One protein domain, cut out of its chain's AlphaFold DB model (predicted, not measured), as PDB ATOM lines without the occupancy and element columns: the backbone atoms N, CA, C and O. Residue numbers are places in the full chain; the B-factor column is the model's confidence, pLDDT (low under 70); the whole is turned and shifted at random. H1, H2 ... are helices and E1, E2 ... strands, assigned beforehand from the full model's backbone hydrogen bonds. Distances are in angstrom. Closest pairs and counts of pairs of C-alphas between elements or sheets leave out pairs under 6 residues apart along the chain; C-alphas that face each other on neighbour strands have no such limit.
ATOM      1  N   ASP A 336      79.535  24.888 118.381       94.31
ATOM      2  CA  ASP A 336      80.065  25.415 117.115       94.31
ATOM      3  C   ASP A 336      79.420  26.758 116.753       94.31
ATOM      4  O   ASP A 336      80.111  27.703 116.363       94.31
ATOM      5  N   THR A 337      78.102  26.873 116.947       95.06
ATOM      6  CA  THR A 337      77.343  28.103 116.704       95.06
ATOM      7  C   THR A 337      77.772  29.239 117.635       95.06
ATOM      8  O   THR A 337      78.004  30.354 117.157       95.06
ATOM      9  N   SER A 338      77.894  28.980 118.940       95.56
ATOM     10  CA  SER A 338      78.360  29.962 119.931       95.56
ATOM     11  C   SER A 338      79.785  30.426 119.624       95.56
ATOM     12  O   SER A 338      80.070  31.625 119.636       95.56
ATOM     13  N   VAL A 339      80.666  29.487 119.261       96.00
ATOM     14  CA  VAL A 339      82.045  29.762 118.844       96.00
ATOM     15  C   VAL A 339      82.075  30.645 117.599       96.00
ATOM     16  O   VAL A 339      82.746  31.676 117.596       96.00
ATOM     17  N   GLY A 340      81.351  30.306 116.531       96.88
ATOM     18  CA  GLY A 340      81.405  31.126 115.321       96.88
ATOM     19  C   GLY A 340      80.748  32.495 115.490       96.88
ATOM     20  O   GLY A 340      81.274  33.471 114.956       96.88
ATOM     21  N   LYS A 341      79.674  32.621 116.288       96.94
ATOM     22  CA  LYS A 341      79.121  33.937 116.666       96.94
ATOM     23  C   LYS A 341      80.165  34.785 117.385       96.94
ATOM     24  O   LYS A 341      80.377  35.926 116.986       96.94
ATOM     25  N   PHE A 342      80.829  34.222 118.395       97.69
ATOM     26  CA  PHE A 342      81.906  34.888 119.121       97.69
ATOM     27  C   PHE A 342      82.985  35.396 118.169       97.69
ATOM     28  O   PHE A 342      83.284  36.588 118.147       97.69
ATOM     29  N   LEU A 343      83.520  34.506 117.329       97.62
ATOM     30  CA  LEU A 343      84.623  34.831 116.429       97.62
ATOM     31  C   LEU A 343      84.252  35.925 115.416       97.62
ATOM     32  O   LEU A 343      85.071  36.798 115.143       97.62
ATOM     33  N   LEU A 344      83.026  35.906 114.884       96.69
ATOM     34  CA  LEU A 344      82.543  36.914 113.930       96.69
ATOM     35  C   LEU A 344      82.154  38.248 114.591       96.69
ATOM     36  O   LEU A 344      82.042  39.261 113.902       96.69
ATOM     37  N   GLN A 345      81.943  38.268 115.909       96.62
ATOM     38  CA  GLN A 345      81.668  39.483 116.683       96.62
ATOM     39  C   GLN A 345      82.934  40.136 117.256       96.62
ATOM     40  O   GLN A 345      82.865  41.266 117.747       96.62
ATOM     41  N   GLU A 355      95.887  33.167 115.530       98.06
ATOM     42  CA  GLU A 355      95.872  31.785 116.010       98.06
ATOM     43  C   GLU A 355      94.471  31.399 116.480       98.06
ATOM     44  O   GLU A 355      93.861  32.119 117.273       98.06
ATOM     45  N   LEU A 356      93.976  30.263 115.992       98.00
ATOM     46  CA  LEU A 356      92.670  29.718 116.341       98.00
ATOM     47  C   LEU A 356      92.825  28.249 116.714       98.00
ATOM     48  O   LEU A 356      93.360  27.455 115.938       98.00
ATOM     49  N   CYS A 357      92.318  27.902 117.888       97.00
ATOM     50  CA  CYS A 357      92.134  26.539 118.332       97.00
ATOM     51  C   CYS A 357      90.660  26.305 118.663       97.00
ATOM     52  O   CYS A 357      90.039  27.096 119.373       97.00
ATOM     53  N   ILE A 358      90.101  25.224 118.130       95.50
ATOM     54  CA  ILE A 358      88.775  24.744 118.513       95.50
ATOM     55  C   ILE A 358      88.938  23.276 118.866       95.50
ATOM     56  O   ILE A 358      89.403  22.479 118.043       95.50
ATOM     57  N   LYS A 359      88.581  22.930 120.097       92.62
ATOM     58  CA  LYS A 359      88.683  21.567 120.604       92.62
ATOM     59  C   LYS A 359      87.318  21.108 121.087       92.62
ATOM     60  O   LYS A 359      86.696  21.756 121.916       92.62
ATOM     61  N   HIS A 360      86.879  19.984 120.552       90.69
ATOM     62  CA  HIS A 360      85.675  19.287 120.988       90.69
ATOM     63  C   HIS A 360      86.054  18.181 121.973       90.69
ATOM     64  O   HIS A 360      87.199  17.720 121.955       90.69
ATOM     65  N   ASP A 361      85.087  17.714 122.764       87.19
ATOM     66  CA  ASP A 361      85.224  16.527 123.623       87.19
ATOM     67  C   ASP A 361      84.364  15.363 123.092       87.19
ATOM     68  O   ASP A 361      83.296  15.051 123.629       87.19
ATOM     69  N   PRO A 362      84.768  14.751 121.962       89.50
ATOM     70  CA  PRO A 362      84.079  13.592 121.419       89.50
ATOM     71  C   PRO A 362      84.238  12.364 122.336       89.50
ATOM     72  O   PRO A 362      85.180  12.274 123.127       89.50
ATOM     73  N   PRO A 363      83.333  11.381 122.223       90.62
ATOM     74  CA  PRO A 363      83.422  10.137 122.974       90.62
ATOM     75  C   PRO A 363      84.660   9.340 122.547       90.62
ATOM     76  O   PRO A 363      85.029   9.314 121.372       90.62
ATOM     77  N   LEU A 364      85.277   8.651 123.511       90.56
ATOM     78  CA  LEU A 364      86.530   7.908 123.329       90.56
ATOM     79  C   LEU A 364      86.481   6.920 122.152       90.56
ATOM     80  O   LEU A 364      87.414   6.840 121.360       90.56
ATOM     81  N   ASN A 365      85.384   6.177 122.042       90.88
ATOM     82  CA  ASN A 365      85.163   5.149 121.028       90.88
ATOM     83  C   ASN A 365      84.400   5.676 119.803       90.88
ATOM     84  O   ASN A 365      83.845   4.895 119.042       90.88
ATOM     85  N   GLY A 366      84.304   6.994 119.617       91.25
ATOM     86  CA  GLY A 366      83.646   7.563 118.442       91.25
ATOM     87  C   GLY A 366      82.147   7.254 118.319       91.25
ATOM     88  O   GLY A 366      81.579   7.533 117.269       91.25
ATOM     89  N   LEU A 367      81.486   6.702 119.344       91.44
ATOM     90  CA  LEU A 367      80.046   6.431 119.320       91.44
ATOM     91  C   LEU A 367      79.272   7.636 119.856       91.44
ATOM     92  O   LEU A 367      79.302   7.912 121.052       91.44
ATOM     93  N   GLY A 368      78.586   8.355 118.969       88.38
ATOM     94  CA  GLY A 368      77.743   9.500 119.318       88.38
ATOM     95  C   GLY A 368      76.250   9.225 119.138       88.38
ATOM     96  O   GLY A 368      75.846   8.183 118.620       88.38
ATOM     97  N   THR A 369      75.422  10.189 119.535       87.38
ATOM     98  CA  THR A 369      73.975  10.184 119.285       87.38
ATOM     99  C   THR A 369      73.641  11.095 118.102       87.38
ATOM    100  O   THR A 369      74.272  12.131 117.898       87.38
ATOM    101  N   ASP A 370      72.659  10.691 117.288       85.81
ATOM    102  CA  ASP A 370      72.230  11.420 116.079       85.81
ATOM    103  C   ASP A 370      73.379  11.752 115.095       85.81
ATOM    104  O   ASP A 370      73.469  12.835 114.517       85.81
ATOM    105  N   THR A 371      74.299  10.810 114.878       85.62
ATOM    106  CA  THR A 371      75.483  11.007 114.022       85.62
ATOM    107  C   THR A 371      75.225  10.705 112.541       85.62
ATOM    108  O   THR A 371      76.049  10.120 111.835       85.62
ATOM    109  N   VAL A 372      74.065  11.123 112.031       88.62
ATOM    110  CA  VAL A 372      73.692  10.925 110.624       88.62
ATOM    111  C   VAL A 372      74.540  11.780 109.674       88.62
ATOM    112  O   VAL A 372      75.008  12.866 110.019       88.62
ATOM    113  N   GLU A 373      74.687  11.328 108.425       87.50
ATOM    114  CA  GLU A 373      75.478  12.005 107.381       87.50
ATOM    115  C   GLU A 373      75.082  13.485 107.186       87.50
ATOM    116  O   GLU A 373      75.934  14.354 106.990       87.50
ATOM    117  N   GLY A 374      73.786  13.801 107.288       90.44
ATOM    118  CA  GLY A 374      73.288  15.173 107.167       90.44
ATOM    119  C   GLY A 374      73.904  16.136 108.188       90.44
ATOM    120  O   GLY A 374      74.230  17.270 107.833       90.44
ATOM    121  N   ASN A 375      74.127  15.678 109.423       90.81
ATOM    122  CA  ASN A 375      74.713  16.492 110.489       90.81
ATOM    123  C   ASN A 375      76.204  16.763 110.228       90.81
ATOM    124  O   ASN A 375      76.662  17.897 110.385       90.81
ATOM    125  N   TYR A 376      76.942  15.788 109.682       91.44
ATOM    126  CA  TYR A 376      78.308  16.028 109.203       91.44
ATOM    127  C   TYR A 376      78.350  17.125 108.134       91.44
ATOM    128  O   TYR A 376      79.134  18.070 108.250       91.44
ATOM    129  N   TYR A 377      77.503  17.046 107.100       92.38
ATOM    130  CA  TYR A 377      77.507  18.064 106.045       92.38
ATOM    131  C   TYR A 377      77.098  19.440 106.557       92.38
ATOM    132  O   TYR A 377      77.678  20.433 106.121       92.38
ATOM    133  N   ARG A 378      76.138  19.526 107.486       92.31
ATOM    134  CA  ARG A 378      75.773  20.797 108.134       92.31
ATOM    135  C   ARG A 378      76.982  21.418 108.824       92.31
ATOM    136  O   ARG A 378      77.300  22.575 108.547       92.31
ATOM    137  N   ARG A 379      77.703  20.637 109.629       91.69
ATOM    138  CA  ARG A 379      78.913  21.076 110.333       91.69
ATOM    139  C   ARG A 379      80.050  21.451 109.378       91.69
ATOM    140  O   ARG A 379      80.662  22.509 109.517       91.69
ATOM    141  N   ARG A 380      80.290  20.641 108.341       92.00
ATOM    142  CA  ARG A 380      81.266  20.933 107.278       92.00
ATOM    143  C   ARG A 380      80.938  22.244 106.561       92.00
ATOM    144  O   ARG A 380      81.827  23.069 106.369       92.00
ATOM    145  N   ASN A 381      79.679  22.444 106.178       94.25
ATOM    146  CA  ASN A 381      79.227  23.656 105.496       94.25
ATOM    147  C   ASN A 381      79.315  24.881 106.412       94.25
ATOM    148  O   ASN A 381      79.699  25.953 105.951       94.25
ATOM    149  N   TYR A 382      79.017  24.715 107.702       95.25
ATOM    150  CA  TYR A 382      79.175  25.763 108.704       95.25
ATOM    151  C   TYR A 382      80.623  26.263 108.761       95.25
ATOM    152  O   TYR A 382      80.876  27.445 108.531       95.25
ATOM    153  N   TYR A 383      81.590  25.361 108.959       94.75
ATOM    154  CA  TYR A 383      83.006  25.741 108.983       94.75
ATOM    155  C   TYR A 383      83.532  26.209 107.624       94.75
ATOM    156  O   TYR A 383      84.363  27.116 107.577       94.75
ATOM    157  N   GLY A 384      83.015  25.657 106.522       94.44
ATOM    158  CA  GLY A 384      83.294  26.139 105.168       94.44
ATOM    159  C   GLY A 384      82.810  27.571 104.924       94.44
ATOM    160  O   GLY A 384      83.422  28.290 104.142       94.44
ATOM    161  N   GLY A 385      81.755  28.011 105.618       95.25
ATOM    162  CA  GLY A 385      81.302  29.403 105.623       95.25
ATOM    163  C   GLY A 385      82.029  30.285 106.643       95.25
ATOM    164  O   GLY A 385      82.203  31.475 106.395       95.25
ATOM    165  N   LEU A 386      82.465  29.718 107.771       95.88
ATOM    166  CA  LEU A 386      83.084  30.441 108.885       95.88
ATOM    167  C   LEU A 386      84.572  30.750 108.646       95.88
ATOM    168  O   LEU A 386      84.978  31.905 108.768       95.88
ATOM    169  N   LEU A 387      85.386  29.748 108.300       96.19
ATOM    170  CA  LEU A 387      86.847  29.884 108.212       96.19
ATOM    171  C   LEU A 387      87.341  30.925 107.189       96.19
ATOM    172  O   LEU A 387      88.269  31.659 107.532       96.19
ATOM    173  N   PRO A 388      86.740  31.075 105.987       96.12
ATOM    174  CA  PRO A 388      87.194  32.065 105.002       96.12
ATOM    175  C   PRO A 388      87.168  33.524 105.488       96.12
ATOM    176  O   PRO A 388      87.787  34.395 104.875       96.12
ATOM    177  N   ASN A 389      86.464  33.811 106.588       96.38
ATOM    178  CA  ASN A 389      86.400  35.147 107.174       96.38
ATOM    179  C   ASN A 389      87.703  35.535 107.910       96.38
ATOM    180  O   ASN A 389      87.979  36.720 108.084       96.38
ATOM    181  N   PHE A 390      88.558  34.583 108.302       96.06
ATOM    182  CA  PHE A 390      89.769  34.850 109.098       96.06
ATOM    183  C   PHE A 390      91.031  34.967 108.233       96.06
ATOM    184  O   PHE A 390      91.951  34.152 108.306       96.06
ATOM    185  N   LYS A 391      91.097  36.006 107.398       93.38
ATOM    186  CA  LYS A 391      92.179  36.181 106.408       93.38
ATOM    187  C   LYS A 391      93.574  36.301 107.025       93.38
ATOM    188  O   LYS A 391      94.542  35.907 106.380       93.38
ATOM    189  N   SER A 392      93.705  36.849 108.234       95.94
ATOM    190  CA  SER A 392      94.986  36.978 108.948       95.94
ATOM    191  C   SER A 392      95.441  35.717 109.684       95.94
ATOM    192  O   SER A 392      96.502  35.750 110.306       95.94
ATOM    193  N   LEU A 393      94.661  34.630 109.653       97.81
ATOM    194  CA  LEU A 393      94.961  33.433 110.426       97.81
ATOM    195  C   LEU A 393      96.244  32.758 109.917       97.81
ATOM    196  O   LEU A 393      96.328  32.342 108.763       97.81
ATOM    197  N   GLU A 394      97.240  32.643 110.796       97.00
ATOM    198  CA  GLU A 394      98.548  32.033 110.527       97.00
ATOM    199  C   GLU A 394      98.645  30.609 111.101       97.00
ATOM    200  O   GLU A 394      99.411  29.786 110.588       97.00
ATOM    201  N   LYS A 395      97.874  30.304 112.154       96.69
ATOM    202  CA  LYS A 395      97.884  29.016 112.856       96.69
ATOM    203  C   LYS A 395      96.469  28.510 113.123       96.69
ATOM    204  O   LYS A 395      95.669  29.209 113.745       96.69
ATOM    205  N   LEU A 396      96.210  27.268 112.719       97.25
ATOM    206  CA  LEU A 396      94.964  26.549 112.993       97.25
ATOM    207  C   LEU A 396      95.251  25.268 113.785       97.25
ATOM    208  O   LEU A 396      96.076  24.455 113.371       97.25
ATOM    209  N   ILE A 397      94.581  25.078 114.917       95.38
ATOM    210  CA  ILE A 397      94.751  23.908 115.785       95.38
ATOM    211  C   ILE A 397      93.388  23.240 115.999       95.38
ATOM    212  O   ILE A 397      92.445  23.872 116.465       95.38
ATOM    213  N   ILE A 398      93.289  21.955 115.668       94.38
ATOM    214  CA  ILE A 398      92.088  21.132 115.844       94.38
ATOM    215  C   ILE A 398      92.526  19.772 116.425       94.38
ATOM    216  O   ILE A 398      92.705  18.802 115.680       94.38
ATOM    217  N   PRO A 399      92.758  19.679 117.751       89.62
ATOM    218  CA  PRO A 399      93.361  18.497 118.380       89.62
ATOM    219  C   PRO A 399      92.484  17.241 118.265       89.62
ATOM    220  O   PRO A 399      92.972  16.148 118.003       89.62
ATOM    221  N   GLY A 400      91.165  17.395 118.357       88.88
ATOM    222  CA  GLY A 400      90.205  16.288 118.304       88.88
ATOM    223  C   GLY A 400      89.584  16.037 116.927       88.88
ATOM    224  O   GLY A 400      88.498  15.463 116.868       88.88
ATOM    225  N   MET A 401      90.190  16.495 115.823       93.06
ATOM    226  CA  MET A 401      89.589  16.390 114.484       93.06
ATOM    227  C   MET A 401      89.203  14.953 114.096       93.06
ATOM    228  O   MET A 401      88.062  14.739 113.705       93.06
ATOM    229  N   GLU A 409      80.079   7.471 110.653       92.06
ATOM    230  CA  GLU A 409      80.499   6.196 110.062       92.06
ATOM    231  C   GLU A 409      80.856   6.317 108.578       92.06
ATOM    232  O   GLU A 409      81.940   5.912 108.177       92.06
ATOM    233  N   ILE A 410      80.011   6.966 107.772       90.69
ATOM    234  CA  ILE A 410      80.254   7.104 106.330       90.69
ATOM    235  C   ILE A 410      81.602   7.764 106.003       90.69
ATOM    236  O   ILE A 410      82.246   7.384 105.030       90.69
ATOM    237  N   ILE A 411      82.068   8.700 106.835       92.50
ATOM    238  CA  ILE A 411      83.309   9.451 106.614       92.50
ATOM    239  C   ILE A 411      84.533   8.594 106.926       92.50
ATOM    240  O   ILE A 411      85.512   8.607 106.180       92.50
ATOM    241  N   VAL A 412      84.490   7.827 108.014       93.25
ATOM    242  CA  VAL A 412      85.596   6.928 108.370       93.25
ATOM    243  C   VAL A 412      85.604   5.641 107.549       93.25
ATOM    244  O   VAL A 412      86.673   5.093 107.283       93.25
ATOM    245  N   CYS A 413      84.446   5.205 107.058       93.44
ATOM    246  CA  CYS A 413      84.338   4.184 106.021       93.44
ATOM    247  C   CYS A 413      84.964   4.662 104.704       93.44
ATOM    248  O   CYS A 413      85.680   3.902 104.055       93.44
ATOM    249  N   ASP A 414      84.749   5.929 104.331       90.12
ATOM    250  CA  ASP A 414      85.387   6.527 103.156       90.12
ATOM    251  C   ASP A 414      86.913   6.546 103.305       90.12
ATOM    252  O   ASP A 414      87.615   6.124 102.393       90.12
ATOM    253  N   LEU A 415      87.441   6.904 104.483       90.88
ATOM    254  CA  LEU A 415      88.875   6.798 104.788       90.88
ATOM    255  C   LEU A 415      89.398   5.366 104.581       90.88
ATOM    256  O   LEU A 415      90.427   5.178 103.927       90.88
ATOM    257  N   LEU A 416      88.700   4.369 105.133       91.75
ATOM    258  CA  LEU A 416      89.158   2.980 105.147       91.75
ATOM    259  C   LEU A 416      89.078   2.302 103.771       91.75
ATOM    260  O   LEU A 416      90.033   1.640 103.361       91.75
ATOM    261  N   TRP A 417      87.961   2.459 103.060       88.88
ATOM    262  CA  TRP A 417      87.670   1.684 101.846       88.88
ATOM    263  C   TRP A 417      87.792   2.482 100.548       88.88
ATOM    264  O   TRP A 417      88.127   1.910  99.511       88.88
ATOM    265  N   ASN A 418      87.577   3.796 100.598       82.62
ATOM    266  CA  ASN A 418      87.587   4.682  99.428       82.62
ATOM    267  C   ASN A 418      88.664   5.773  99.513       82.62
ATOM    268  O   ASN A 418      88.659   6.713  98.716       82.62
ATOM    269  N   GLY A 419      89.576   5.657 100.481       78.31
ATOM    270  CA  GLY A 419      90.563   6.677 100.776       78.31
ATOM    271  C   GLY A 419      91.662   6.754  99.720       78.31
ATOM    272  O   GLY A 419      91.486   6.536  98.519       78.31
ATOM    273  N   CYS A 420      92.869   7.082 100.166       88.06
ATOM    274  CA  CYS A 420      93.995   7.212  99.254       88.06
ATOM    275  C   CYS A 420      94.330   5.879  98.551       88.06
ATOM    276  O   CYS A 420      94.489   4.840  99.183       88.06
ATOM    277  N   THR A 421      94.525   5.920  97.231       89.56
ATOM    278  CA  THR A 421      94.847   4.744  96.399       89.56
ATOM    279  C   THR A 421      96.344   4.594  96.096       89.56
ATOM    280  O   THR A 421      96.733   3.797  95.237       89.56
ATOM    281  N   CYS A 422      97.209   5.346  96.788       90.88
ATOM    282  CA  CYS A 422      98.656   5.273  96.593       90.88
ATOM    283  C   CYS A 422      99.213   3.884  96.975       90.88
ATOM    284  O   CYS A 422      98.560   3.130  97.706       90.88
ATOM    285  N   PRO A 423     100.433   3.520  96.525       93.69
ATOM    286  CA  PRO A 423     101.010   2.201  96.797       93.69
ATOM    287  C   PRO A 423     101.069   1.830  98.285       93.69
ATOM    288  O   PRO A 423     100.895   0.661  98.622       93.69
ATOM    289  N   HIS A 424     101.285   2.813  99.166       92.88
ATOM    290  CA  HIS A 424     101.281   2.606 100.616       92.88
ATOM    291  C   HIS A 424      99.879   2.256 101.123       92.88
ATOM    292  O   HIS A 424      99.676   1.173 101.666       92.88
ATOM    293  N   CYS A 425      98.889   3.119 100.892       93.62
ATOM    294  CA  CYS A 425      97.527   2.910 101.388       93.62
ATOM    295  C   CYS A 425      96.880   1.649 100.808       93.62
ATOM    296  O   CYS A 425      96.304   0.864 101.556       93.62
ATOM    297  N   LYS A 426      97.084   1.372  99.513       94.00
ATOM    298  CA  LYS A 426      96.605   0.138  98.870       94.00
ATOM    299  C   LYS A 426      97.172  -1.132  99.515       94.00
ATOM    300  O   LYS A 426      96.527  -2.175  99.475       94.00
ATOM    301  N   LYS A 427      98.380  -1.057 100.082       94.50
ATOM    302  CA  LYS A 427      99.010  -2.170 100.799       94.50
ATOM    303  C   LYS A 427      98.478  -2.310 102.225       94.50
ATOM    304  O   LYS A 427      98.298  -3.437 102.667       94.50
ATOM    305  N   TYR A 428      98.283  -1.202 102.944       94.69
ATOM    306  CA  TYR A 428      98.039  -1.240 104.391       94.69
ATOM    307  C   TYR A 428      96.567  -1.179 104.811       94.69
ATOM    308  O   TYR A 428      96.217  -1.823 105.796       94.69
ATOM    309  N   LEU A 429      95.699  -0.471 104.077       94.88
ATOM    310  CA  LEU A 429      94.266  -0.380 104.398       94.88
ATOM    311  C   LEU A 429      93.565  -1.751 104.528       94.88
ATOM    312  O   LEU A 429      92.808  -1.911 105.483       94.88
ATOM    313  N   PRO A 430      93.863  -2.769 103.690       94.62
ATOM    314  CA  PRO A 430      93.253  -4.093 103.838       94.62
ATOM    315  C   PRO A 430      93.542  -4.790 105.174       94.62
ATOM    316  O   PRO A 430      92.714  -5.563 105.638       94.62
ATOM    317  N   TYR A 431      94.685  -4.521 105.819       95.12
ATOM    318  CA  TYR A 431      94.947  -5.080 107.150       95.12
ATOM    319  C   TYR A 431      94.012  -4.462 108.190       95.12
ATOM    320  O   TYR A 431      93.498  -5.158 109.051       95.12
ATOM    321  N   PHE A 432      93.743  -3.162 108.112       95.44
ATOM    322  CA  PHE A 432      92.823  -2.526 109.055       95.44
ATOM    323  C   PHE A 432      91.375  -2.969 108.843       95.44
ATOM    324  O   PHE A 432      90.639  -3.080 109.812       95.44
ATOM    325  N   ASP A 433      90.987  -3.308 107.615       94.44
ATOM    326  CA  ASP A 433      89.712  -3.981 107.347       94.44
ATOM    327  C   ASP A 433      89.653  -5.374 108.008       94.44
ATOM    328  O   ASP A 433      88.700  -5.702 108.715       94.44
ATOM    329  N   GLU A 434      90.729  -6.162 107.887       95.38
ATOM    330  CA  GLU A 434      90.858  -7.460 108.566       95.38
ATOM    331  C   GLU A 434      90.785  -7.331 110.099       95.38
ATOM    332  O   GLU A 434      90.200  -8.191 110.761       95.38
ATOM    333  N   TYR A 435      91.342  -6.257 110.671       96.44
ATOM    334  CA  TYR A 435      91.251  -5.976 112.105       96.44
ATOM    335  C   TYR A 435      89.794  -5.875 112.564       96.44
ATOM    336  O   TYR A 435      89.415  -6.574 113.505       96.44
ATOM    337  N   LEU A 436      88.980  -5.069 111.873       96.19
ATOM    338  CA  LEU A 436      87.563  -4.873 112.199       96.19
ATOM    339  C   LEU A 436      86.784  -6.192 112.153       96.19
ATOM    340  O   LEU A 436      85.976  -6.470 113.031       96.19
ATOM    341  N   MET A 437      87.082  -7.047 111.172       95.38
ATOM    342  CA  MET A 437      86.423  -8.348 111.021       95.38
ATOM    343  C   MET A 437      86.750  -9.356 112.127       95.38
ATOM    344  O   MET A 437      86.044 -10.358 112.245       95.38
ATOM    345  N   ASN A 438      87.831  -9.152 112.886       97.06
ATOM    346  CA  ASN A 438      88.360 -10.162 113.803       97.06
ATOM    347  C   ASN A 438      88.429  -9.731 115.275       97.06
ATOM    348  O   ASN A 438      88.862 -10.537 116.105       97.06
ATOM    349  N   HIS A 439      88.017  -8.504 115.602       97.38
ATOM    350  CA  HIS A 439      88.110  -7.942 116.950       97.38
ATOM    351  C   HIS A 439      86.770  -7.429 117.467       97.38
ATOM    352  O   HIS A 439      85.923  -6.949 116.717       97.38
ATOM    353  N   GLN A 440      86.621  -7.500 118.787       96.81
ATOM    354  CA  GLN A 440      85.460  -7.038 119.531       96.81
ATOM    355  C   GLN A 440      85.909  -6.143 120.684       96.81
ATOM    356  O   GLN A 440      86.983  -6.355 121.249       96.81
ATOM    357  N   TYR A 441      85.086  -5.164 121.047       96.38
ATOM    358  CA  TYR A 441      85.271  -4.292 122.205       96.38
ATOM    359  C   TYR A 441      84.135  -4.508 123.213       96.38
ATOM    360  O   TYR A 441      83.028  -4.905 122.850       96.38
ATOM    361  N   TYR A 442      84.403  -4.287 124.497       95.25
ATOM    362  CA  TYR A 442      83.396  -4.412 125.545       95.25
ATOM    363  C   TYR A 442      82.597  -3.114 125.684       95.25
ATOM    364  O   TYR A 442      83.078  -2.126 126.248       95.25
ATOM    365  N   SER A 443      81.344  -3.137 125.238       92.75
ATOM    366  CA  SER A 443      80.419  -2.022 125.403       92.75
ATOM    367  C   SER A 443      79.837  -2.033 126.814       92.75
ATOM    368  O   SER A 443      79.045  -2.900 127.194       92.75
ATOM    369  N   ARG A 444      80.205  -1.030 127.620       89.06
ATOM    370  CA  ARG A 444      79.634  -0.850 128.968       89.06
ATOM    371  C   ARG A 444      78.134  -0.559 128.932       89.06
ATOM    372  O   ARG A 444      77.441  -0.872 129.892       89.06
ATOM    373  N   MET A 445      77.650   0.035 127.841       86.50
ATOM    374  CA  MET A 445      76.245   0.401 127.667       86.50
ATOM    375  C   MET A 445      75.360  -0.834 127.474       86.50
ATOM    376  O   MET A 445      74.288  -0.914 128.068       86.50
ATOM    377  N   THR A 446      75.808  -1.804 126.672       90.12
ATOM    378  CA  THR A 446      75.061  -3.053 126.438       90.12
ATOM    379  C   THR A 446      75.459  -4.171 127.399       90.12
ATOM    380  O   THR A 446      74.739  -5.160 127.528       90.12
ATOM    381  N   GLY A 447      76.588  -4.021 128.098       93.81
ATOM    382  CA  GLY A 447      77.148  -5.040 128.983       93.81
ATOM    383  C   GLY A 447      77.683  -6.258 128.228       93.81
ATOM    384  O   GLY A 447      77.818  -7.329 128.825       93.81
ATOM    385  N   SER A 448      77.969  -6.114 126.931       95.25
ATOM    386  CA  SER A 448      78.363  -7.205 126.038       95.25
ATOM    387  C   SER A 448      79.522  -6.819 125.118       95.25
ATOM    388  O   SER A 448      79.854  -5.643 124.973       95.25
ATOM    389  N   TYR A 449      80.155  -7.832 124.525       95.75
ATOM    390  CA  TYR A 449      81.141  -7.625 123.472       95.75
ATOM    391  C   TYR A 449      80.445  -7.356 122.145       95.75
ATOM    392  O   TYR A 449      79.556  -8.106 121.740       95.75
ATOM    393  N   GLU A 450      80.878  -6.293 121.485       96.06
ATOM    394  CA  GLU A 450      80.397  -5.850 120.183       96.06
ATOM    395  C   GLU A 450      81.565  -5.796 119.203       96.06
ATOM    396  O   GLU A 450      82.714  -5.602 119.599       96.06
ATOM    397  N   ASP A 451      81.284  -5.973 117.917       96.12
ATOM    398  CA  ASP A 451      82.318  -5.943 116.887       96.12
ATOM    399  C   ASP A 451      82.924  -4.539 116.771       96.12
ATOM    400  O   ASP A 451      82.230  -3.524 116.899       96.12
ATOM    401  N   ILE A 452      84.233  -4.462 116.519       96.75
ATOM    402  CA  ILE A 452      84.864  -3.170 116.249       96.75
ATOM    403  C   ILE A 452      84.409  -2.685 114.873       96.75
ATOM    404  O   ILE A 452      84.696  -3.298 113.848       96.75
ATOM    405  N   ILE A 453      83.750  -1.531 114.856       95.69
ATOM    406  CA  ILE A 453      83.352  -0.817 113.640       95.69
ATOM    407  C   ILE A 453      84.297   0.367 113.362       95.69
ATOM    408  O   ILE A 453      85.013   0.804 114.271       95.69
ATOM    409  N   PRO A 454      84.314   0.938 112.138       95.94
ATOM    410  CA  PRO A 454      85.209   2.047 111.805       95.94
ATOM    411  C   PRO A 454      85.139   3.243 112.778       95.94
ATOM    412  O   PRO A 454      86.207   3.695 113.197       95.94
ATOM    413  N   PRO A 455      83.954   3.719 113.229       96.12
ATOM    414  CA  PRO A 455      83.860   4.743 114.276       96.12
ATOM    415  C   PRO A 455      84.676   4.442 115.537       96.12
ATOM    416  O   PRO A 455      85.408   5.308 116.015       96.12
ATOM    417  N   VAL A 456      84.603   3.198 116.018       96.50
ATOM    418  CA  VAL A 456      85.291   2.724 117.227       96.50
ATOM    419  C   VAL A 456      86.795   2.719 117.032       96.50
ATOM    420  O   VAL A 456      87.525   3.340 117.808       96.50
ATOM    421  N   MET A 457      87.263   2.101 115.947       96.62
ATOM    422  CA  MET A 457      88.688   2.061 115.636       96.62
ATOM    423  C   MET A 457      89.270   3.475 115.502       96.62
ATOM    424  O   MET A 457      90.280   3.786 116.133       96.62
ATOM    425  N   PHE A 458      88.649   4.350 114.704       96.50
ATOM    426  CA  PHE A 458      89.177   5.699 114.480       96.50
ATOM    427  C   PHE A 458      88.976   6.639 115.675       96.50
ATOM    428  O   PHE A 458      89.781   7.558 115.840       96.50
ATOM    429  N   GLY A 459      87.995   6.378 116.545       95.56
ATOM    430  CA  GLY A 459      87.868   7.031 117.849       95.56
ATOM    431  C   GLY A 459      89.094   6.780 118.730       95.56
ATOM    432  O   GLY A 459      89.740   7.732 119.177       95.56
ATOM    433  N   TYR A 460      89.503   5.513 118.874       96.06
ATOM    434  CA  TYR A 460      90.713   5.146 119.623       96.06
ATOM    435  C   TYR A 460      91.997   5.674 118.975       96.06
ATOM    436  O   TYR A 460      92.886   6.173 119.665       96.06
ATOM    437  N   VAL A 461      92.102   5.618 117.642       95.25
ATOM    438  CA  VAL A 461      93.251   6.196 116.920       95.25
ATOM    439  C   VAL A 461      93.343   7.697 117.186       95.25
ATOM    440  O   VAL A 461      94.431   8.213 117.443       95.25
ATOM    441  N   GLY A 462      92.208   8.395 117.146       93.88
ATOM    442  CA  GLY A 462      92.136   9.818 117.440       93.88
ATOM    443  C   GLY A 462      92.522  10.144 118.882       93.88
ATOM    444  O   GLY A 462      93.229  11.125 119.096       93.88
ATOM    445  N   ASP A 463      92.146   9.300 119.845       92.19
ATOM    446  CA  ASP A 463      92.527   9.459 121.255       92.19
ATOM    447  C   ASP A 463      94.040   9.352 121.451       92.19
ATOM    448  O   ASP A 463      94.668  10.253 122.007       92.19
ATOM    449  N   ILE A 464      94.656   8.299 120.907       91.25
ATOM    450  CA  ILE A 464      96.113   8.100 120.958       91.25
ATOM    451  C   ILE A 464      96.854   9.282 120.333       91.25
ATOM    452  O   ILE A 464      97.896   9.714 120.832       91.25
ATOM    453  N   LEU A 465      96.332   9.804 119.224       89.75
ATOM    454  CA  LEU A 465      96.910  10.955 118.546       89.75
ATOM    455  C   LEU A 465      96.792  12.244 119.357       89.75
ATOM    456  O   LEU A 465      97.735  13.037 119.361       89.75
ATOM    457  N   ASP A 466      95.683  12.443 120.064       85.19
ATOM    458  CA  ASP A 466      95.508  13.597 120.941       85.19
ATOM    459  C   ASP A 466      96.386  13.495 122.204       85.19
ATOM    460  O   ASP A 466      96.984  14.485 122.641       85.19
ATOM    461  N   GLN A 467      96.596  12.285 122.737       83.69
ATOM    462  CA  GLN A 467      97.525  12.035 123.849       83.69
ATOM    463  C   GLN A 467      98.978  12.425 123.540       83.69
ATOM    464  O   GLN A 467      99.724  12.762 124.461       83.69
ATOM    465  N   ARG A 468      99.388  12.466 122.262       79.75
ATOM    466  CA  ARG A 468     100.716  12.987 121.869       79.75
ATOM    467  C   ARG A 468     100.938  14.441 122.285       79.75
ATOM    468  O   ARG A 468     102.087  14.875 122.339       79.75
ATOM    469  N   ASN A 469      99.847  15.155 122.561       72.12
ATOM    470  CA  ASN A 469      99.813  16.566 122.919       72.12
ATOM    471  C   ASN A 469      99.446  16.778 124.398       72.12
ATOM    472  O   ASN A 469     100.005  17.661 125.047       72.12
ATOM    473  N   ARG A 470      98.511  15.980 124.943       61.81
ATOM    474  CA  ARG A 470      97.886  16.240 126.257       61.81
ATOM    475  C   ARG A 470      98.861  16.286 127.431       61.81
ATOM    476  O   ARG A 470      98.726  17.159 128.279       61.81
ATOM    477  N   ASN A 471      99.845  15.392 127.478       52.84
ATOM    478  CA  ASN A 471     100.692  15.277 128.670       52.84
ATOM    479  C   ASN A 471     101.760  16.370 128.743       52.84
ATOM    480  O   ASN A 471     102.291  16.621 129.817       52.84
ATOM    481  N   GLU A 472     102.075  17.036 127.626       56.19
ATOM    482  CA  GLU A 472     103.198  17.977 127.530       56.19
ATOM    483  C   GLU A 472     102.793  19.456 127.517       56.19
ATOM    484  O   GLU A 472     103.628  20.330 127.760       56.19
ATOM    485  N   ILE A 473     101.519  19.769 127.278       58.25
ATOM    486  CA  ILE A 473     101.109  21.118 126.890       58.25
ATOM    487  C   ILE A 473     100.170  21.735 127.934       58.25
ATOM    488  O   ILE A 473      98.997  21.390 128.005       58.25
ATOM    489  N   ASP A 474     100.672  22.722 128.689       74.06
ATOM    490  CA  ASP A 474      99.837  23.475 129.641       74.06
ATOM    491  C   ASP A 474      98.763  24.306 128.916       74.06
ATOM    492  O   ASP A 474      97.653  24.423 129.403       74.06
ATOM    493  N   TRP A 475      99.076  24.885 127.753       86.94
ATOM    494  CA  TRP A 475      98.147  25.695 126.949       86.94
ATOM    495  C   TRP A 475      98.076  25.132 125.544       86.94
ATOM    496  O   TRP A 475      99.113  25.120 124.872       86.94
ATOM    497  N   VAL A 476      96.906  24.737 125.051       87.69
ATOM    498  CA  VAL A 476      96.786  24.095 123.730       87.69
ATOM    499  C   VAL A 476      97.317  24.998 122.609       87.69
ATOM    500  O   VAL A 476      97.975  24.514 121.683       87.69
ATOM    501  N   LEU A 477      97.182  26.323 122.736       90.00
ATOM    502  CA  LEU A 477      97.786  27.297 121.804       90.00
ATOM    503  C   LEU A 477      99.320  27.196 121.691       90.00
ATOM    504  O   LEU A 477      99.920  27.584 120.681       90.00
ATOM    505  N   ASN A 478      99.977  26.658 122.716       86.94
ATOM    506  CA  ASN A 478     101.416  26.427 122.744       86.94
ATOM    507  C   ASN A 478     101.819  25.071 122.139       86.94
ATOM    508  O   ASN A 478     102.991  24.725 122.242       86.94
ATOM    509  N   CYS A 479     100.932  24.317 121.479       84.19
ATOM    510  CA  CYS A 479     101.242  22.968 120.981       84.19
ATOM    511  C   CYS A 479     102.438  22.878 120.016       84.19
ATOM    512  O   CYS A 479     103.090  21.847 119.948       84.19
ATOM    513  N   PHE A 480     102.782  23.967 119.321       80.81
ATOM    514  CA  PHE A 480     103.977  24.059 118.468       80.81
ATOM    515  C   PHE A 480     105.264  24.450 119.225       80.81
ATOM    516  O   PHE A 480     106.334  24.522 118.624       80.81
ATOM    517  N   ARG A 481     105.174  24.761 120.527       78.81
ATOM    518  CA  ARG A 481     106.318  25.037 121.420       78.81
ATOM    519  C   ARG A 481     106.798  23.800 122.177       78.81
ATOM    520  O   ARG A 481     107.830  23.885 122.842       78.81
ATOM    521  N   TYR A 482     106.035  22.717 122.142       77.81
ATOM    522  CA  TYR A 482     106.370  21.441 122.762       77.81
ATOM    523  C   TYR A 482     106.545  20.404 121.664       77.81
ATOM    524  O   TYR A 482     105.931  20.503 120.598       77.81
ATOM    525  N   ASN A 483     107.422  19.442 121.907       80.00
ATOM    526  CA  ASN A 483     107.691  18.407 120.934       80.00
ATOM    527  C   ASN A 483     106.614  17.320 121.083       80.00
ATOM    528  O   ASN A 483     106.409  16.839 122.191       80.00
ATOM    529  N   PRO A 484     105.950  16.880 120.005       83.88
ATOM    530  CA  PRO A 484     104.939  15.833 120.114       83.88
ATOM    531  C   PRO A 484     105.566  14.533 120.610       83.88
ATOM    532  O   PRO A 484     106.676  14.180 120.202       83.88
ATOM    533  N   VAL A 485     104.852  13.778 121.436       84.12
ATOM    534  CA  VAL A 485     105.342  12.490 121.937       84.12
ATOM    535  C   VAL A 485     105.180  11.398 120.876       84.12
ATOM    536  O   VAL A 485     104.161  11.318 120.190       84.12
ATOM    537  N   ASN A 486     106.157  10.497 120.755       84.75
ATOM    538  CA  ASN A 486     106.033   9.304 119.918       84.75
ATOM    539  C   ASN A 486     105.275   8.189 120.659       84.75
ATOM    540  O   ASN A 486     105.880   7.246 121.175       84.75
ATOM    541  N   ILE A 487     103.948   8.326 120.725       85.31
ATOM    542  CA  ILE A 487     103.036   7.308 121.268       85.31
ATOM    543  C   ILE A 487     102.514   6.426 120.131       85.31
ATOM    544  O   ILE A 487     102.178   6.920 119.046       85.31
ATOM    545  N   THR A 488     102.435   5.123 120.394       88.94
ATOM    546  CA  THR A 488     101.894   4.100 119.496       88.94
ATOM    547  C   THR A 488     100.821   3.286 120.196       88.94
ATOM    548  O   THR A 488     100.908   3.051 121.398       88.94
ATOM    549  N   TRP A 489      99.842   2.819 119.429       92.56
ATOM    550  CA  TRP A 489      98.822   1.894 119.903       92.56
ATOM    551  C   TRP A 489      99.123   0.482 119.422       92.56
ATOM    552  O   TRP A 489      99.446   0.288 118.255       92.56
ATOM    553  N   ASN A 490      98.995  -0.502 120.304       91.31
ATOM    554  CA  ASN A 490      99.186  -1.911 119.965       91.31
ATOM    555  C   ASN A 490      97.898  -2.602 119.494       91.31
ATOM    556  O   ASN A 490      97.853  -3.826 119.471       91.31
ATOM    557  N   PHE A 491      96.853  -1.833 119.163       94.06
ATOM    558  CA  PHE A 491      95.531  -2.322 118.747       94.06
ATOM    559  C   PHE A 491      94.749  -3.095 119.820       94.06
ATOM    560  O   PHE A 491      93.674  -3.628 119.551       94.06
ATOM    561  N   HIS A 492      95.253  -3.105 121.052       91.88
ATOM    562  CA  HIS A 492      94.637  -3.721 122.218       91.88
ATOM    563  C   HIS A 492      94.675  -2.712 123.386       91.88
ATOM    564  O   HIS A 492      95.327  -1.671 123.315       91.88
ATOM    565  N   GLY A 493      93.926  -2.944 124.462       86.88
ATOM    566  CA  GLY A 493      94.007  -2.109 125.675       86.88
ATOM    567  C   GLY A 493      92.983  -0.977 125.809       86.88
ATOM    568  O   GLY A 493      92.804  -0.479 126.918       86.88
ATOM    569  N   TYR A 494      92.240  -0.636 124.756       92.69
ATOM    570  CA  TYR A 494      90.975   0.092 124.913       92.69
ATOM    571  C   TYR A 494      89.844  -0.883 125.203       92.69
ATOM    572  O   TYR A 494      89.891  -1.999 124.707       92.69
ATOM    573  N   GLU A 495      88.881  -0.476 126.037       91.75
ATOM    574  CA  GLU A 495      87.599  -1.158 126.307       91.75
ATOM    575  C   GLU A 495      87.641  -2.700 126.262       91.75
ATOM    576  O   GLU A 495      86.753  -3.341 125.718       91.75
ATOM    577  N   GLN A 496      88.684  -3.308 126.842       92.94
ATOM    578  CA  GLN A 496      88.914  -4.761 126.842       92.94
ATOM    579  C   GLN A 496      88.852  -5.420 125.451       92.94
ATOM    580  O   GLN A 496      88.337  -6.528 125.318       92.94
ATOM    581  N   ILE A 497      89.393  -4.759 124.424       95.56
ATOM    582  CA  ILE A 497      89.466  -5.321 123.075       95.56
ATOM    583  C   ILE A 497      90.097  -6.712 123.111       95.56
ATOM    584  O   ILE A 497      91.204  -6.894 123.628       95.56
ATOM    585  N   HIS A 498      89.413  -7.671 122.496       93.19
ATOM    586  CA  HIS A 498      89.954  -8.991 122.211       93.19
ATOM    587  C   HIS A 498      89.603  -9.412 120.787       93.19
ATOM    588  O   HIS A 498      88.733  -8.839 120.135       93.19
ATOM    589  N   HIS A 499      90.282 -10.443 120.306       93.88
ATOM    590  CA  HIS A 499      89.993 -11.066 119.023       93.88
ATOM    591  C   HIS A 499      89.235 -12.383 119.202       93.88
ATOM    592  O   HIS A 499      89.168 -12.941 120.305       93.88
ATOM    593  N   PHE A 500      88.672 -12.910 118.115       92.75
ATOM    594  CA  PHE A 500      88.063 -14.240 118.129       92.75
ATOM    595  C   PHE A 500      89.109 -15.327 118.428       92.75
ATOM    596  O   PHE A 500      90.278 -15.227 118.048       92.75
ATOM    597  N   GLY A 501      88.698 -16.392 119.125       90.50
ATOM    598  CA  GLY A 501      89.623 -17.417 119.631       90.50
ATOM    599  C   GLY A 501      90.347 -18.234 118.551       90.50
ATOM    600  O   GLY A 501      91.380 -18.837 118.827       90.50
ATOM    601  N   ASN A 502      89.825 -18.255 117.326       91.81
ATOM    602  CA  ASN A 502      90.431 -18.896 116.157       91.81
ATOM    603  C   ASN A 502      91.280 -17.936 115.302       91.81
ATOM    604  O   ASN A 502      91.829 -18.372 114.289       91.81
ATOM    605  N   TYR A 503      91.379 -16.659 115.677       94.62
ATOM    606  CA  TYR A 503      92.164 -15.664 114.959       94.62
ATOM    607  C   TYR A 503      93.587 -15.577 115.519       94.62
ATOM    608  O   TYR A 503      93.797 -15.420 116.723       94.62
ATOM    609  N   HIS A 504      94.581 -15.663 114.636       92.75
ATOM    610  CA  HIS A 504      95.980 -15.439 114.987       92.75
ATOM    611  C   HIS A 504      96.315 -13.957 114.811       92.75
ATOM    612  O   HIS A 504      96.676 -13.518 113.723       92.75
ATOM    613  N   CYS A 505      96.173 -13.188 115.891       92.69
ATOM    614  CA  CYS A 505      96.382 -11.748 115.847       92.69
ATOM    615  C   CYS A 505      97.869 -11.379 115.721       92.69
ATOM    616  O   CYS A 505      98.713 -11.830 116.497       92.69
ATOM    617  N   HIS A 506      98.167 -10.523 114.742       91.25
ATOM    618  CA  HIS A 506      99.494  -9.954 114.495       91.25
ATOM    619  C   HIS A 506      99.517  -8.423 114.625       91.25
ATOM    620  O   HIS A 506     100.491  -7.787 114.227       91.25
ATOM    621  N   PHE A 507      98.445  -7.823 115.150       93.62
ATOM    622  CA  PHE A 507      98.366  -6.381 115.354       93.62
ATOM    623  C   PHE A 507      99.173  -5.976 116.585       93.62
ATOM    624  O   PHE A 507      98.926  -6.459 117.688       93.62
ATOM    625  N   ASP A 508     100.137  -5.084 116.375       91.25
ATOM    626  CA  ASP A 508     101.016  -4.545 117.406       91.25
ATOM    627  C   ASP A 508     101.366  -3.073 117.116       91.25
ATOM    628  O   ASP A 508     100.891  -2.465 116.149       91.25
ATOM    629  N   GLU A 509     102.215  -2.485 117.958       90.19
ATOM    630  CA  GLU A 509     102.621  -1.082 117.868       90.19
ATOM    631  C   GLU A 509     103.302  -0.712 116.538       90.19
ATOM    632  O   GLU A 509     103.308   0.462 116.151       90.19
ATOM    633  N   ASN A 510     103.883  -1.681 115.820       88.19
ATOM    634  CA  ASN A 510     104.594  -1.423 114.570       88.19
ATOM    635  C   ASN A 510     103.629  -1.084 113.434       88.19
ATOM    636  O   ASN A 510     103.943  -0.237 112.590       88.19
ATOM    637  N   LEU A 511     102.449  -1.712 113.409       92.06
ATOM    638  CA  LEU A 511     101.463  -1.464 112.357       92.06
ATOM    639  C   LEU A 511     100.819  -0.076 112.486       92.06
ATOM    640  O   LEU A 511     100.396   0.509 111.486       92.06
ATOM    641  N   PHE A 512     100.812   0.496 113.694       92.19
ATOM    642  CA  PHE A 512     100.200   1.795 113.956       92.19
ATOM    643  C   PHE A 512     100.810   2.901 113.096       92.19
ATOM    644  O   PHE A 512     100.083   3.697 112.518       92.19
ATOM    645  N   GLN A 513     102.132   2.913 112.905       89.44
ATOM    646  CA  GLN A 513     102.791   3.922 112.063       89.44
ATOM    647  C   GLN A 513     102.287   3.896 110.612       89.44
ATOM    648  O   GLN A 513     102.124   4.947 109.993       89.44
ATOM    649  N   ALA A 514     101.981   2.710 110.075       92.19
ATOM    650  CA  ALA A 514     101.430   2.589 108.730       92.19
ATOM    651  C   ALA A 514     100.004   3.155 108.636       92.19
ATOM    652  O   ALA A 514      99.677   3.775 107.622       92.19
ATOM    653  N   LEU A 515      99.195   2.987 109.691       93.50
ATOM    654  CA  LEU A 515      97.857   3.577 109.797       93.50
ATOM    655  C   LEU A 515      97.916   5.103 109.773       93.50
ATOM    656  O   LEU A 515      97.122   5.737 109.085       93.50
ATOM    657  N   LEU A 516      98.874   5.693 110.489       91.88
ATOM    658  CA  LEU A 516      98.998   7.147 110.575       91.88
ATOM    659  C   LEU A 516      99.248   7.793 109.218       91.88
ATOM    660  O   LEU A 516      98.651   8.823 108.935       91.88
ATOM    661  N   ILE A 517     100.053   7.160 108.361       91.50
ATOM    662  CA  ILE A 517     100.263   7.619 106.981       91.50
ATOM    663  C   ILE A 517      98.949   7.543 106.182       91.50
ATOM    664  O   ILE A 517      98.615   8.443 105.420       91.50
ATOM    665  N   CYS A 518      98.143   6.493 106.363       93.12
ATOM    666  CA  CYS A 518      96.833   6.424 105.708       93.12
ATOM    667  C   CYS A 518      95.892   7.551 106.170       93.12
ATOM    668  O   CYS A 518      95.166   8.119 105.353       93.12
ATOM    669  N   VAL A 519      95.920   7.898 107.457       94.19
ATOM    670  CA  VAL A 519      95.099   8.979 108.020       94.19
ATOM    671  C   VAL A 519      95.615  10.364 107.601       94.19
ATOM    672  O   VAL A 519      94.801  11.219 107.248       94.19
ATOM    673  N   SER A 520      96.934  10.604 107.561       92.50
ATOM    674  CA  SER A 520      97.491  11.875 107.058       92.50
ATOM    675  C   SER A 520      97.079  12.115 105.610       92.50
ATOM    676  O   SER A 520      96.606  13.193 105.260       92.50
ATOM    677  N   HIS A 521      97.143  11.072 104.785       91.75
ATOM    678  CA  HIS A 521      96.710  11.095 103.396       91.75
ATOM    679  C   HIS A 521      95.227  11.445 103.218       91.75
ATOM    680  O   HIS A 521      94.870  12.091 102.231       91.75
ATOM    681  N   PHE A 522      94.372  11.036 104.155       92.31
ATOM    682  CA  PHE A 522      92.968  11.443 104.195       92.31
ATOM    683  C   PHE A 522      92.821  12.922 104.590       92.31
ATOM    684  O   PHE A 522      92.106  13.680 103.931       92.31
ATOM    685  N   PHE A 523      93.570  13.383 105.595       93.38
ATOM    686  CA  PHE A 523      93.586  14.793 105.996       93.38
ATOM    687  C   PHE A 523      94.193  15.743 104.958       93.38
ATOM    688  O   PHE A 523      93.788  16.905 104.910       93.38
ATOM    689  N   ASN A 524      95.058  15.264 104.062       92.06
ATOM    690  CA  ASN A 524      95.538  16.048 102.922       92.06
ATOM    691  C   ASN A 524      94.366  16.578 102.062       92.06
ATOM    692  O   ASN A 524      94.400  17.721 101.609       92.06
ATOM    693  N   GLY A 525      93.269  15.818 101.935       89.44
ATOM    694  CA  GLY A 525      92.052  16.288 101.260       89.44
ATOM    695  C   GLY A 525      91.387  17.489 101.948       89.44
ATOM    696  O   GLY A 525      90.884  18.388 101.279       89.44
ATOM    697  N   TYR A 526      91.435  17.563 103.281       91.56
ATOM    698  CA  TYR A 526      90.969  18.738 104.026       91.56
ATOM    699  C   TYR A 526      91.946  19.907 103.891       91.56
ATOM    700  O   TYR A 526      91.521  21.051 103.724       91.56
ATOM    701  N   MET A 527      93.250  19.627 103.927       94.25
ATOM    702  CA  MET A 527      94.286  20.649 103.784       94.25
ATOM    703  C   MET A 527      94.233  21.358 102.434       94.25
ATOM    704  O   MET A 527      94.455  22.567 102.405       94.25
ATOM    705  N   ASP A 528      93.877  20.655 101.354       91.56
ATOM    706  CA  ASP A 528      93.635  21.256 100.034       91.56
ATOM    707  C   ASP A 528      92.634  22.421 100.114       91.56
ATOM    708  O   ASP A 528      92.883  23.480  99.544       91.56
ATOM    709  N   HIS A 529      91.554  22.273 100.885       92.00
ATOM    710  CA  HIS A 529      90.563  23.333 101.085       92.00
ATOM    711  C   HIS A 529      91.007  24.381 102.111       92.00
ATOM    712  O   HIS A 529      90.784  25.577 101.922       92.00
ATOM    713  N   LEU A 530      91.653  23.965 103.204       94.94
ATOM    714  CA  LEU A 530      92.076  24.889 104.261       94.94
ATOM    715  C   LEU A 530      93.084  25.926 103.753       94.94
ATOM    716  O   LEU A 530      92.963  27.099 104.099       94.94
ATOM    717  N   VAL A 531      94.044  25.531 102.908       94.31
ATOM    718  CA  VAL A 531      95.024  26.478 102.338       94.31
ATOM    719  C   VAL A 531      94.422  27.422 101.294       94.31
ATOM    720  O   VAL A 531      95.019  28.460 101.001       94.31
ATOM    721  N   GLU A 532      93.264  27.072 100.727       91.75
ATOM    722  CA  GLU A 532      92.477  27.951  99.856       91.75
ATOM    723  C   GLU A 532      91.669  28.959 100.682       91.75
ATOM    724  O   GLU A 532      91.683  30.153 100.379       91.75
ATOM    725  N   PHE A 533      91.010  28.503 101.751       94.25
ATOM    726  CA  PHE A 533      90.221  29.363 102.641       94.25
ATOM    727  C   PHE A 533      91.084  30.334 103.452       94.25
ATOM    728  O   PHE A 533      90.659  31.457 103.720       94.25
ATOM    729  N   LEU A 534      92.288  29.912 103.844       95.69
ATOM    730  CA  LEU A 534      93.168  30.634 104.761       95.69
ATOM    731  C   LEU A 534      94.511  30.932 104.069       95.69
ATOM    732  O   LEU A 534      95.485  30.196 104.240       95.69
ATOM    733  N   PRO A 535      94.610  32.016 103.275       92.00
ATOM    734  CA  PRO A 535      95.773  32.258 102.418       92.00
ATOM    735  C   PRO A 535      97.076  32.498 103.193       92.00
ATOM    736  O   PRO A 535      98.148  32.165 102.682       92.00
ATOM    737  N   ASN A 536      96.977  33.035 104.415       95.44
ATOM    738  CA  ASN A 536      98.104  33.340 105.300       95.44
ATOM    739  C   ASN A 536      98.440  32.211 106.287       95.44
ATOM    740  O   ASN A 536      99.313  32.393 107.136       95.44
ATOM    741  N   LEU A 537      97.776  31.054 106.181       96.50
ATOM    742  CA  LEU A 537      98.046  29.906 107.038       96.50
ATOM    743  C   LEU A 537      99.491  29.434 106.837       96.50
ATOM    744  O   LEU A 537      99.928  29.201 105.711       96.50
ATOM    745  N   ARG A 538     100.229  29.287 107.938       93.81
ATOM    746  CA  ARG A 538     101.639  28.856 107.964       93.81
ATOM    747  C   ARG A 538     101.811  27.496 108.605       93.81
ATOM    748  O   ARG A 538     102.669  26.722 108.188       93.81
ATOM    749  N   VAL A 539     101.003  27.205 109.618       93.31
ATOM    750  CA  VAL A 539     101.002  25.914 110.299       93.31
ATOM    751  C   VAL A 539      99.582  25.473 110.632       93.31
ATOM    752  O   VAL A 539      98.726  26.296 110.960       93.31
ATOM    753  N   ALA A 540      99.344  24.167 110.576       94.75
ATOM    754  CA  ALA A 540      98.102  23.569 111.049       94.75
ATOM    755  C   ALA A 540      98.385  22.305 111.864       94.75
ATOM    756  O   ALA A 540      99.352  21.596 111.587       94.75
ATOM    757  N   MET A 541      97.557  22.029 112.869       93.12
ATOM    758  CA  MET A 541      97.559  20.756 113.587       93.12
ATOM    759  C   MET A 541      96.155  20.161 113.561       93.12
ATOM    760  O   MET A 541      95.222  20.788 114.054       93.12
ATOM    761  N   LEU A 542      96.014  18.973 112.975       93.75
ATOM    762  CA  LEU A 542      94.764  18.223 112.849       93.75
ATOM    763  C   LEU A 542      94.971  16.862 113.523       93.75
ATOM    764  O   LEU A 542      95.668  16.025 112.968       93.75
ATOM    765  N   SER A 543      94.454  16.638 114.731       90.44
ATOM    766  CA  SER A 543      94.663  15.385 115.489       90.44
ATOM    767  C   SER A 543      96.089  14.866 115.532       90.44
ATOM    768  O   SER A 543      96.385  13.772 115.068       90.44
ATOM    769  N   GLY A 544      97.003  15.687 116.054       87.00
ATOM    770  CA  GLY A 544      98.415  15.313 116.173       87.00
ATOM    771  C   GLY A 544      99.145  15.167 114.829       87.00
ATOM    772  O   GLY A 544     100.344  14.872 114.824       87.00
ATOM    773  N   PHE A 545      98.466  15.404 113.697       89.81
ATOM    774  CA  PHE A 545      99.079  15.612 112.391       89.81
ATOM    775  C   PHE A 545      99.422  17.078 112.218       89.81
ATOM    776  O   PHE A 545      98.557  17.947 112.239       89.81
ATOM    777  N   TYR A 546     100.705  17.346 112.043       89.38
ATOM    778  CA  TYR A 546     101.238  18.690 111.942       89.38
ATOM    779  C   TYR A 546     101.601  18.990 110.496       89.38
ATOM    780  O   TYR A 546     102.255  18.186 109.826       89.38
ATOM    781  N   TYR A 547     101.215  20.175 110.049       91.44
ATOM    782  CA  TYR A 547     101.415  20.657 108.696       91.44
ATOM    783  C   TYR A 547     102.224  21.944 108.718       91.44
ATOM    784  O   TYR A 547     101.914  22.868 109.472       91.44
ATOM    785  N   SER A 548     103.225  22.020 107.846       90.50
ATOM    786  CA  SER A 548     103.879  23.274 107.469       90.50
ATOM    787  C   SER A 548     103.360  23.723 106.110       90.50
ATOM    788  O   SER A 548     103.331  22.912 105.182       90.50
ATOM    789  N   ILE A 549     102.988  24.992 105.977       91.94
ATOM    790  CA  ILE A 549     102.434  25.576 104.756       91.94
ATOM    791  C   ILE A 549     103.410  26.619 104.201       91.94
ATOM    792  O   ILE A 549     103.931  27.460 104.931       91.94
ATOM    793  N   ALA A 550     103.673  26.541 102.900       88.56
ATOM    794  CA  ALA A 550     104.504  27.456 102.137       88.56
ATOM    795  C   ALA A 550     103.662  28.487 101.368       88.56
ATOM    796  O   ALA A 550     102.482  28.283 101.054       88.56
ATOM    797  N   ASP A 551     104.308  29.588 100.989       84.88
ATOM    798  CA  ASP A 551     103.679  30.652 100.199       84.88
ATOM    799  C   ASP A 551     103.326  30.192  98.775       84.88
ATOM    800  O   ASP A 551     102.425  30.735  98.143       84.88
ATOM    801  N   THR A 552     104.022  29.174  98.264       83.50
ATOM    802  CA  THR A 552     103.854  28.656  96.902       83.50
ATOM    803  C   THR A 552     103.778  27.131  96.880       83.50
ATOM    804  O   THR A 552     104.127  26.455  97.850       83.50
ATOM    805  N   ASN A 553     103.303  26.585  95.758       82.44
ATOM    806  CA  ASN A 553     103.173  25.148  95.511       82.44
ATOM    807  C   ASN A 553     104.546  24.482  95.307       82.44
ATOM    808  O   ASN A 553     104.942  24.187  94.181       82.44
ATOM    809  N   ILE A 554     105.286  24.281  96.397       81.56
ATOM    810  CA  ILE A 554     106.629  23.678  96.375       81.56
ATOM    811  C   ILE A 554     106.633  22.199  96.760       81.56
ATOM    812  O   ILE A 554     107.621  21.509  96.514       81.56
ATOM    813  N   TYR A 555     105.550  21.710  97.364       81.50
ATOM    814  CA  TYR A 555     105.434  20.320  97.783       81.50
ATOM    815  C   TYR A 555     104.666  19.507  96.744       81.50
ATOM    816  O   TYR A 555     103.918  20.053  95.929       81.50
ATOM    817  N   SER A 556     104.865  18.189  96.763       77.38
ATOM    818  CA  SER A 556     104.073  17.269  95.960       77.38
ATOM    819  C   SER A 556     103.644  16.068  96.782       77.38
ATOM    820  O   SER A 556     104.464  15.449  97.455       77.38
ATOM    821  N   TYR A 557     102.364  15.732  96.674       75.62
ATOM    822  CA  TYR A 557     101.760  14.562  97.287       75.62
ATOM    823  C   TYR A 557     100.916  13.835  96.232       75.62
ATOM    824  O   TYR A 557     100.118  14.457  95.528       75.62
ATOM    825  N   ASN A 558     101.151  12.531  96.046       70.94
ATOM    826  CA  ASN A 558     100.554  11.717  94.972       70.94
ATOM    827  C   ASN A 558     100.641  12.347  93.564       70.94
ATOM    828  O   ASN A 558      99.734  12.206  92.746       70.94
ATOM    829  N   GLY A 559     101.727  13.069  93.271       74.75
ATOM    830  CA  GLY A 559     101.932  13.737  91.980       74.75
ATOM    831  C   GLY A 559     101.133  15.033  91.783       74.75
ATOM    832  O   GLY A 559     101.305  15.692  90.758       74.75
ATOM    833  N   LYS A 560     100.310  15.446  92.755       81.69
ATOM    834  CA  LYS A 560      99.676  16.770  92.797       81.69
ATOM    835  C   LYS A 560     100.615  17.746  93.501       81.69
ATOM    836  O   LYS A 560     101.237  17.383  94.496       81.69
ATOM    837  N   GLN A 561     100.753  18.965  92.981       87.62
ATOM    838  CA  GLN A 561     101.475  20.026  93.684       87.62
ATOM    839  C   GLN A 561     100.584  20.653  94.761       87.62
ATOM    840  O   GLN A 561      99.405  20.906  94.511       87.62
ATOM    841  N   CYS A 562     101.149  20.933  95.932       88.81
ATOM    842  CA  CYS A 562     100.437  21.526  97.061       88.81
ATOM    843  C   CYS A 562     101.319  22.518  97.840       88.81
ATOM    844  O   CYS A 562     102.545  22.564  97.691       88.81
ATOM    845  N   ARG A 563     100.670  23.340  98.674       90.31
ATOM    846  CA  ARG A 563     101.329  24.330  99.547       90.31
ATOM    847  C   ARG A 563     101.747  23.761 100.893       90.31
ATOM    848  O   ARG A 563     102.500  24.414 101.600       90.31
ATOM    849  N   TYR A 564     101.262  22.589 101.277       91.94
ATOM    850  CA  TYR A 564     101.484  22.025 102.603       91.94
ATOM    851  C   TYR A 564     102.351  20.768 102.546       91.94
ATOM    852  O   TYR A 564     102.385  20.058 101.545       91.94
ATOM    853  N   LYS A 565     103.023  20.487 103.657       89.12
ATOM    854  CA  LYS A 565     103.707  19.224 103.919       89.12
ATOM    855  C   LYS A 565     103.257  18.704 105.277       89.12
ATOM    856  O   LYS A 565     103.378  19.434 106.264       89.12
ATOM    857  N   CYS A 566     102.749  17.475 105.315       86.56
ATOM    858  CA  CYS A 566     102.516  16.765 106.565       86.56
ATOM    859  C   CYS A 566     103.847  16.241 107.103       86.56
ATOM    860  O   CYS A 566     104.704  15.787 106.350       86.56
ATOM    861  N   ILE A 567     104.025  16.288 108.416       76.12
ATOM    862  CA  ILE A 567     105.215  15.743 109.076       76.12
ATOM    863  C   ILE A 567     105.314  14.214 108.935       76.12
ATOM    864  O   ILE A 567     106.394  13.656 109.073       76.12
ATOM    865  N   TYR A 568     104.214  13.524 108.655       69.06
ATOM    866  CA  TYR A 568     104.202  12.062 108.563       69.06
ATOM    867  C   TYR A 568     104.370  11.538 107.127       69.06
ATOM    868  O   TYR A 568     104.452  10.323 106.957       69.06
ATOM    869  N   ASP A 569     104.463  12.440 106.138       65.88
ATOM    870  CA  ASP A 569     104.558  12.130 104.703       65.88
ATOM    871  C   ASP A 569     105.989  12.273 104.145       65.88
ATOM    872  O   ASP A 569     106.695  13.264 104.479       65.88
TER     873      ASP A 569
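Overview. This is residues 336 to 345, 355 to 401 and 409 to 569 of the 569 residues of the protein "Similar to Saccharomyces cerevisiae YMR258C ROY1 GTPase inhibitor with similarity to F-box proteins" of Kazachstania saulgeensis (UniProt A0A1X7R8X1). A mixed five-stranded sheet has the long helix H7 slanting over one face and the short H6 on the other; past one end of its strands H3, H4 and H5 cross near the start of H7, with hairpin E3-E4 at the far end. H1 and H2 run side by side off the sheet, and the long loop 482 to 508 reaches out to pair with E3. The 218 printed residues hold seven named helices and nine named strands, in the order H1 E1 H2 E2 H3 H4 E3 E4 H5 H6 H7 E5 E6 E7 E8 E9; the sheet's order is E1 E2 E5 E6 E9. The class is mixed, helices and strands; the whole is compact, radius of gyration of the C-alphas 18.0 A, spanning 56 by 39 by 35 A.

Along the chain. Begin in the sheet with E1, 355 to 359, from C-alpha 355 at (95.872, 31.785, 116.010), then E2, 395 to 398, E5, 539 to 542, E6, 545 to 549, and E9, 564 to 566. H7, 509 to 533, is 36.2 A long from C-alpha 509 at (102.621, -1.082, 117.868), with a kink of 38 degrees near residue 526. Look next for H2, 373 to 389, 25.6 A; H4, 423 to 438, 24.5 A; and H5, 454 to 470, 23.9 A. The rest are H1, 336 to 345, H3, 409 to 417, H6, 476 to 481, E3, 439 to 443, E4, 448 to 451, E7, 555 to 557, and E8, 560 to 562.

Arrangement. Parallel E1 and E2 have N 356 and O 395 at 3.0 A; with H2 they form a strand-helix-strand unit, a helix between parallel neighbours, with a right-handed crossover. Parallel E2 and E5 have N 398 and O 541 at 2.8 A; antiparallel E5 and E6, a hairpin, N 542 and O 545 at 2.8 A; antiparallel E6 and E9, N 565 and O 548 at 2.9 A. H7 is on the sheet at a height of 5.6 A, H6 on the opposite face at 9.0 A; H5 only grazes it. H7 touches H4 with residues 514 to 518 alone, C-alphas of Cys 518 and Cys 425 closest at 5.6 A. H3 touches H4, Leu 416 and Leu 429 closest at 6.2 A between C-alphas, and H5, Glu 409 and Pro 455 at 5.6 A. H1 and H2 are close but not clearly touching, C-alphas of Gly 340 and Leu 386 closest at 6.7 A. Hairpins E3-E4 and E7-E8 have N 441 and O 450 at 2.8 A and N 562 and O 555 at 2.9 A. In H1 and H3 every O i to N i+4 pair is within hydrogen-bond range, against 11 of 13 in H2, 9 of 12 in H4, 12 of 13 in H5, 15 of 21 in H7 and 0 of 2 in H6, where 2 of 3 O i to N i+3 pairs are.

Size, cuts and confidence. The C-alphas farthest apart, Gln 345 and Asn 502, are 59.0 A apart. Cuts leave gaps of 16.2 A between C-alphas 345 and 355 and 14.4 A between 401 and 409. The links E1 to H2 and H6 to H7 are long. Residues 470 to 473 and 568 to 569 have pLDDT under 70.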